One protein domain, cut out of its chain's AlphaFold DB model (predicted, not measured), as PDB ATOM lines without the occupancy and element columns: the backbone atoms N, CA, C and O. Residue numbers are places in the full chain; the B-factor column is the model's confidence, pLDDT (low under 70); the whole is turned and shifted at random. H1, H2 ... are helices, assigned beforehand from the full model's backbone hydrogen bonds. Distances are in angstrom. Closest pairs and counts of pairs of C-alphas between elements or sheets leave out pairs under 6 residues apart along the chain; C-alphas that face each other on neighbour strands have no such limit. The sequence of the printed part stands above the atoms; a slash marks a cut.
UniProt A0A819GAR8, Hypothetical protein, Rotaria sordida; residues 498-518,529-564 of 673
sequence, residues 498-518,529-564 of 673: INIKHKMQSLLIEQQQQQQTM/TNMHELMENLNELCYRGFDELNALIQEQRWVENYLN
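What this domain is: This is residues 498 to 518 and 529 to 564 of the 673 residues of the protein "Hypothetical protein" of Rotaria sordida (UniProt A0A819GAR8). Two nearly straight helices lie side by side and run opposite ways, the long H2 with the shorter H1 along part of it. The far end of H2, residues 554 to 564, sticks out beyond the pair. The printed part has 57 residues, with two named helices in the order H1, H2 and no named strand; the class is all helix. It is a rod, only just loose and close to extended, with a radius of gyration of the C-alphas of 15.0 A and spans of 52 by 18 by 8 A.

How they stand to each other: Look first at H2, residues 529 to 564, and then at H1, residues 498 to 518. The two touch, with their closest C-alphas, those of Ile 500 and Leu 552, 7.4 A apart. Their lines stand at a shallow tilt of 9 degrees, opposite ways. In H1 and H2 every O i to N i+4 pair is within hydrogen-bond range.

Where its parts are: Find C-alpha 529 at (-0.270, -31.684, -11.754); from there H2 runs 52.6 A to C-alpha 564 at (48.653, -46.885, -0.038). H1 begins at C-alpha 498, at (37.589, -28.634, -5.759), and runs 30.7 A to C-alpha 518.

The domain as a whole: The two C-alphas farthest apart are those of Thr 529 and Asn 564, at 52.6 A. Residues 519 to 528 are not printed, and C-alphas 518 and 529 are 11.5 A apart across this cut. Look for pLDDT under 70 at residues 498 to 500 and 560 to 564.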
ATOM      1  N   ILE A 498      38.008 -29.765  -4.920       57.00
ATOM      2  CA  ILE A 498      37.589 -28.634  -5.759       57.00
ATOM      3  C   ILE A 498      36.591 -29.114  -6.823       57.00
ATOM      4  O   ILE A 498      35.552 -28.482  -7.017       57.00
ATOM      5  N   ASN A 499      36.864 -30.254  -7.464       66.56
ATOM      6  CA  ASN A 499      36.010 -30.837  -8.498       66.56
ATOM      7  C   ASN A 499      34.635 -31.273  -7.946       66.56
ATOM      8  O   ASN A 499      33.605 -30.906  -8.512       66.56
ATOM      9  N   ILE A 500      34.602 -31.961  -6.794       69.38
ATOM     10  CA  ILE A 500      33.354 -32.366  -6.113       69.38
ATOM     11  C   ILE A 500      32.496 -31.132  -5.794       69.38
ATOM     12  O   ILE A 500      31.314 -31.089  -6.142       69.38
ATOM     13  N   LYS A 501      33.094 -30.091  -5.194       71.62
ATOM     14  CA  LYS A 501      32.376 -28.853  -4.852       71.62
ATOM     15  C   LYS A 501      31.815 -28.146  -6.088       71.62
ATOM     16  O   LYS A 501      30.652 -27.743  -6.074       71.62
ATOM     17  N   HIS A 502      32.609 -28.015  -7.153       74.31
ATOM     18  CA  HIS A 502      32.139 -27.413  -8.402       74.31
ATOM     19  C   HIS A 502      31.003 -28.219  -9.039       74.31
ATOM     20  O   HIS A 502      30.026 -27.618  -9.480       74.31
ATOM     21  N   LYS A 503      31.076 -29.557  -9.043       74.00
ATOM     22  CA  LYS A 503      30.036 -30.384  -9.666       74.00
ATOM     23  C   LYS A 503      28.715 -30.362  -8.890       74.00
ATOM     24  O   LYS A 503      27.663 -30.197  -9.506       74.00
ATOM     25  N   MET A 504      28.762 -30.398  -7.555       75.25
ATOM     26  CA  MET A 504      27.576 -30.171  -6.713       75.25
ATOM     27  C   MET A 504      26.958 -28.785  -6.957       75.25
ATOM     28  O   MET A 504      25.738 -28.651  -7.032       75.25
ATOM     29  N   GLN A 505      27.787 -27.752  -7.146       78.31
ATOM     30  CA  GLN A 505      27.311 -26.408  -7.485       78.31
ATOM     31  C   GLN A 505      26.675 -26.347  -8.888       78.31
ATOM     32  O   GLN A 505      25.672 -25.655  -9.061       78.31
ATOM     33  N   SER A 506      27.193 -27.091  -9.873       78.31
ATOM     34  CA  SER A 506      26.574 -27.215 -11.202       78.31
ATOM     35  C   SER A 506      25.199 -27.889 -11.154       78.31
ATOM     36  O   SER A 506      24.262 -27.353 -11.740       78.31
ATOM     37  N   LEU A 507      25.047 -28.994 -10.413       78.38
ATOM     38  CA  LEU A 507      23.753 -29.676 -10.235       78.38
ATOM     39  C   LEU A 507      22.707 -28.766  -9.563       78.38
ATOM     40  O   LEU A 507      21.534 -28.780  -9.932       78.38
ATOM     41  N   LEU A 508      23.130 -27.924  -8.615       78.06
ATOM     42  CA  LEU A 508      22.252 -26.956  -7.949       78.06
ATOM     43  C   LEU A 508      21.810 -25.819  -8.894       78.06
ATOM     44  O   LEU A 508      20.660 -25.380  -8.839       78.06
ATOM     45  N   ILE A 509      22.684 -25.380  -9.808       85.88
ATOM     46  CA  ILE A 509      22.330 -24.424 -10.874       85.88
ATOM     47  C   ILE A 509      21.361 -25.063 -11.882       85.88
ATOM     48  O   ILE A 509      20.398 -24.413 -12.290       85.88
ATOM     49  N   GLU A 510      21.569 -26.330 -12.253       82.88
ATOM     50  CA  GLU A 510      20.664 -27.073 -13.140       82.88
ATOM     51  C   GLU A 510      19.263 -27.206 -12.522       82.88
ATOM     52  O   GLU A 510      18.275 -26.844 -13.164       82.88
ATOM     53  N   GLN A 511      19.171 -27.600 -11.244       81.44
ATOM     54  CA  GLN A 511      17.908 -27.634 -10.495       81.44
ATOM     55  C   GLN A 511      17.194 -26.270 -10.521       81.44
ATOM     56  O   GLN A 511      15.990 -26.198 -10.782       81.44
ATOM     57  N   GLN A 512      17.924 -25.173 -10.292       82.38
ATOM     58  CA  GLN A 512      17.346 -23.827 -10.292       82.38
ATOM     59  C   GLN A 512      16.820 -23.418 -11.682       82.38
ATOM     60  O   GLN A 512      15.748 -22.813 -11.778       82.38
ATOM     61  N   GLN A 513      17.524 -23.780 -12.761       85.00
ATOM     62  CA  GLN A 513      17.076 -23.531 -14.137       85.00
ATOM     63  C   GLN A 513      15.847 -24.371 -14.510       85.00
ATOM     64  O   GLN A 513      14.917 -23.844 -15.126       85.00
ATOM     65  N   GLN A 514      15.788 -25.641 -14.098       79.31
ATOM     66  CA  GLN A 514      14.617 -26.496 -14.324       79.31
ATOM     67  C   GLN A 514      13.370 -25.937 -13.614       79.31
ATOM     68  O   GLN A 514      12.325 -25.788 -14.252       79.31
ATOM     69  N   GLN A 515      13.485 -25.511 -12.349       77.56
ATOM     70  CA  GLN A 515      12.375 -24.878 -11.617       77.56
ATOM     71  C   GLN A 515      11.870 -23.598 -12.311       77.56
ATOM     72  O   GLN A 515      10.665 -23.431 -12.507       77.56
ATOM     73  N   GLN A 516      12.775 -22.710 -12.743       80.81
ATOM     74  CA  GLN A 516      12.407 -21.493 -13.486       80.81
ATOM     75  C   GLN A 516      11.764 -21.808 -14.850       80.81
ATOM     76  O   GLN A 516      10.873 -21.083 -15.303       80.81
ATOM     77  N   THR A 517      12.165 -22.910 -15.487       80.69
ATOM     78  CA  THR A 517      11.598 -23.371 -16.762       80.69
ATOM     79  C   THR A 517      10.170 -23.897 -16.581       80.69
ATOM     80  O   THR A 517       9.269 -23.468 -17.300       80.69
ATOM     81  N   MET A 518       9.912 -24.735 -15.570       72.00
ATOM     82  CA  MET A 518       8.550 -25.210 -15.267       72.00
ATOM     83  C   MET A 518       7.606 -24.054 -14.893       72.00
ATOM     84  O   MET A 518       6.480 -23.983 -15.390       72.00
ATOM     85  N   THR A 529      -1.051 -30.870 -10.812       79.75
ATOM     86  CA  THR A 529      -0.270 -31.684 -11.754       79.75
ATOM     87  C   THR A 529       1.159 -31.165 -11.831       79.75
ATOM     88  O   THR A 529       2.088 -31.934 -11.620       79.75
ATOM     89  N   ASN A 530       1.332 -29.849 -12.007       80.81
ATOM     90  CA  ASN A 530       2.658 -29.227 -12.046       80.81
ATOM     91  C   ASN A 530       3.437 -29.447 -10.734       80.81
ATOM     92  O   ASN A 530       4.648 -29.617 -10.771       80.81
ATOM     93  N   MET A 531       2.764 -29.455  -9.574       79.38
ATOM     94  CA  MET A 531       3.407 -29.745  -8.283       79.38
ATOM     95  C   MET A 531       3.804 -31.219  -8.128       79.38
ATOM     96  O   MET A 531       4.821 -31.502  -7.502       79.38
ATOM     97  N   HIS A 532       3.040 -32.157  -8.696       86.75
ATOM     98  CA  HIS A 532       3.411 -33.574  -8.699       86.75
ATOM     99  C   HIS A 532       4.620 -33.821  -9.616       86.75
ATOM    100  O   HIS A 532       5.621 -34.366  -9.162       86.75
ATOM    101  N   GLU A 533       4.565 -33.296 -10.844       82.94
ATOM    102  CA  GLU A 533       5.643 -33.329 -11.844       82.94
ATOM    103  C   GLU A 533       6.933 -32.675 -11.296       82.94
ATOM    104  O   GLU A 533       8.019 -33.236 -11.425       82.94
ATOM    105  N   LEU A 534       6.828 -31.544 -10.583       83.62
ATOM    106  CA  LEU A 534       7.953 -30.909  -9.878       83.62
ATOM    107  C   LEU A 534       8.561 -31.825  -8.801       83.62
ATOM    108  O   LEU A 534       9.781 -31.956  -8.730       83.62
ATOM    109  N   MET A 535       7.730 -32.438  -7.951       85.25
ATOM    110  CA  MET A 535       8.197 -33.310  -6.865       85.25
ATOM    111  C   MET A 535       8.847 -34.596  -7.387       85.25
ATOM    112  O   MET A 535       9.823 -35.058  -6.802       85.25
ATOM    113  N   GLU A 536       8.348 -35.149  -8.492       84.38
ATOM    114  CA  GLU A 536       8.918 -36.326  -9.154       84.38
ATOM    115  C   GLU A 536      10.292 -36.018  -9.771       84.38
ATOM    116  O   GLU A 536      11.271 -36.698  -9.458       84.38
ATOM    117  N   ASN A 537      10.409 -34.919 -10.529       82.44
ATOM    118  CA  ASN A 537      11.692 -34.451 -11.076       82.44
ATOM    119  C   ASN A 537      12.710 -34.101  -9.971       82.44
ATOM    120  O   ASN A 537      13.897 -34.405 -10.097       82.44
ATOM    121  N   LEU A 538      12.265 -33.494  -8.861       83.25
ATOM    122  CA  LEU A 538      13.122 -33.244  -7.693       83.25
ATOM    123  C   LEU A 538      13.621 -34.547  -7.056       83.25
ATOM    124  O   LEU A 538      14.770 -34.605  -6.622       83.25
ATOM    125  N   ASN A 539      12.786 -35.587  -7.013       83.94
ATOM    126  CA  ASN A 539      13.162 -36.892  -6.479       83.94
ATOM    127  C   ASN A 539      14.216 -37.569  -7.376       83.94
ATOM    128  O   ASN A 539      15.252 -38.000  -6.870       83.94
ATOM    129  N   GLU A 540      14.018 -37.583  -8.702       84.69
ATOM    130  CA  GLU A 540      15.006 -38.126  -9.651       84.69
ATOM    131  C   GLU A 540      16.350 -37.382  -9.564       84.69
ATOM    132  O   GLU A 540      17.410 -38.009  -9.500       84.69
ATOM    133  N   LEU A 541      16.325 -36.046  -9.495       80.81
ATOM    134  CA  LEU A 541      17.540 -35.234  -9.401       80.81
ATOM    135  C   LEU A 541      18.274 -35.433  -8.060       80.81
ATOM    136  O   LEU A 541      19.507 -35.425  -8.034       80.81
ATOM    137  N   CYS A 542      17.549 -35.693  -6.966       80.56
ATOM    138  CA  CYS A 542      18.135 -36.107  -5.688       80.56
ATOM    139  C   CYS A 542      18.798 -37.494  -5.766       80.56
ATOM    140  O   CYS A 542      19.932 -37.634  -5.305       80.56
ATOM    141  N   TYR A 543      18.151 -38.495  -6.377       85.25
ATOM    142  CA  TYR A 543      18.762 -39.820  -6.574       85.25
ATOM    143  C   TYR A 543      20.005 -39.744  -7.468       85.25
ATOM    144  O   TYR A 543      21.065 -40.234  -7.081       85.25
ATOM    145  N   ARG A 544      19.931 -39.031  -8.599       85.75
ATOM    146  CA  ARG A 544      21.081 -38.814  -9.492       85.75
ATOM    147  C   ARG A 544      22.243 -38.118  -8.774       85.75
ATOM    148  O   ARG A 544      23.393 -38.514  -8.947       85.75
ATOM    149  N   GLY A 545      21.953 -37.112  -7.944       86.94
ATOM    150  CA  GLY A 545      22.960 -36.444  -7.114       86.94
ATOM    151  C   GLY A 545      23.605 -37.373  -6.078       86.94
ATOM    152  O   GLY A 545      24.812 -37.290  -5.850       86.94
ATOM    153  N   PHE A 546      22.833 -38.289  -5.487       83.06
ATOM    154  CA  PHE A 546      23.341 -39.293  -4.550       83.06
ATOM    155  C   PHE A 546      24.232 -40.338  -5.242       83.06
ATOM    156  O   PHE A 546      25.312 -40.646  -4.736       83.06
ATOM    157  N   ASP A 547      23.834 -40.826  -6.419       83.00
ATOM    158  CA  ASP A 547      24.623 -41.781  -7.206       83.00
ATOM    159  C   ASP A 547      25.938 -41.171  -7.713       83.00
ATOM    160  O   ASP A 547      26.991 -41.810  -7.627       83.00
ATOM    161  N   GLU A 548      25.922 -39.919  -8.182       79.06
ATOM    162  CA  GLU A 548      27.153 -39.224  -8.567       79.06
ATOM    163  C   GLU A 548      28.077 -38.953  -7.367       79.06
ATOM    164  O   GLU A 548      29.293 -39.123  -7.487       79.06
ATOM    165  N   LEU A 549      27.525 -38.589  -6.203       82.00
ATOM    166  CA  LEU A 549      28.302 -38.422  -4.972       82.00
ATOM    167  C   LEU A 549      28.927 -39.751  -4.518       82.00
ATOM    168  O   LEU A 549      30.112 -39.789  -4.184       82.00
ATOM    169  N   ASN A 550      28.168 -40.850  -4.549       81.69
ATOM    170  CA  ASN A 550      28.672 -42.186  -4.232       81.69
ATOM    171  C   ASN A 550      29.795 -42.594  -5.201       81.69
ATOM    172  O   ASN A 550      30.854 -43.031  -4.753       81.69
ATOM    173  N   ALA A 551      29.624 -42.372  -6.509       79.06
ATOM    174  CA  ALA A 551      30.660 -42.647  -7.506       79.06
ATOM    175  C   ALA A 551      31.965 -41.872  -7.232       79.06
ATOM    176  O   ALA A 551      33.042 -42.468  -7.264       79.06
ATOM    177  N   LEU A 552      31.873 -40.582  -6.885       79.00
ATOM    178  CA  LEU A 552      33.029 -39.751  -6.516       79.00
ATOM    179  C   LEU A 552      33.710 -40.237  -5.221       79.00
ATOM    180  O   LEU A 552      34.938 -40.228  -5.130       79.00
ATOM    181  N   ILE A 553      32.939 -40.724  -4.241       79.31
ATOM    182  CA  ILE A 553      33.474 -41.332  -3.010       79.31
ATOM    183  C   ILE A 553      34.212 -42.649  -3.311       79.31
ATOM    184  O   ILE A 553      35.269 -42.896  -2.728       79.31
ATOM    185  N   GLN A 554      33.706 -43.491  -4.223       78.12
ATOM    186  CA  GLN A 554      34.428 -44.705  -4.636       78.12
ATOM    187  C   GLN A 554      35.705 -44.370  -5.422       78.12
ATOM    188  O   GLN A 554      36.732 -45.011  -5.203       78.12
ATOM    189  N   GLU A 555      35.679 -43.349  -6.287       77.25
ATOM    190  CA  GLU A 555      36.864 -42.872  -7.016       77.25
ATOM    191  C   GLU A 555      37.951 -42.371  -6.049       77.25
ATOM    192  O   GLU A 555      39.104 -42.794  -6.149       77.25
ATOM    193  N   GLN A 556      37.585 -41.562  -5.045       76.19
ATOM    194  CA  GLN A 556      38.520 -41.120  -4.005       76.19
ATOM    195  C   GLN A 556      39.102 -42.300  -3.210       76.19
ATOM    196  O   GLN A 556      40.322 -42.402  -3.081       76.19
ATOM    197  N   ARG A 557      38.260 -43.228  -2.734       75.62
ATOM    198  CA  ARG A 557      38.718 -44.429  -2.007       75.62
ATOM    199  C   ARG A 557      39.636 -45.310  -2.852       75.62
ATOM    200  O   ARG A 557      40.555 -45.929  -2.320       75.62
ATOM    201  N   TRP A 558      39.406 -45.382  -4.163       75.75
ATOM    202  CA  TRP A 558      40.293 -46.096  -5.078       75.75
ATOM    203  C   TRP A 558      41.658 -45.404  -5.195       75.75
ATOM    204  O   TRP A 558      42.676 -46.087  -5.107       75.75
ATOM    205  N   VAL A 559      41.702 -44.071  -5.305       70.12
ATOM    206  CA  VAL A 559      42.964 -43.301  -5.313       70.12
ATOM    207  C   VAL A 559      43.728 -43.466  -3.995       70.12
ATOM    208  O   VAL A 559      44.929 -43.729  -4.020       70.12
ATOM    209  N   GLU A 560      43.049 -43.379  -2.850       67.38
ATOM    210  CA  GLU A 560      43.648 -43.587  -1.522       67.38
ATOM    211  C   GLU A 560      44.233 -45.003  -1.380       67.38
ATOM    212  O   GLU A 560      45.388 -45.165  -0.978       67.38
ATOM    213  N   ASN A 561      43.493 -46.037  -1.793       67.44
ATOM    214  CA  ASN A 561      43.989 -47.416  -1.800       67.44
ATOM    215  C   ASN A 561      45.148 -47.622  -2.787       67.44
ATOM    216  O   ASN A 561      46.128 -48.283  -2.444       67.44
ATOM    217  N   TYR A 562      45.086 -47.037  -3.987       63.56
ATOM    218  CA  TYR A 562      46.159 -47.125  -4.979       63.56
ATOM    219  C   TYR A 562      47.455 -46.476  -4.470       63.56
ATOM    220  O   TYR A 562      48.534 -47.043  -4.651       63.56
ATOM    221  N   LEU A 563      47.361 -45.325  -3.797       66.44
ATOM    222  CA  LEU A 563      48.506 -44.651  -3.179       66.44
ATOM    223  C   LEU A 563      49.064 -45.439  -1.986       66.44
ATOM    224  O   LEU A 563      50.282 -45.552  -1.865       66.44
ATOM    225  N   ASN A 564      48.211 -46.039  -1.151       60.97
ATOM    226  CA  ASN A 564      48.653 -46.885  -0.038       60.97
ATOM    227  C   ASN A 564      49.362 -48.165  -0.520       60.97
ATOM    228  O   ASN A 564      50.407 -48.520   0.019       60.97
TER     229      ASN A 564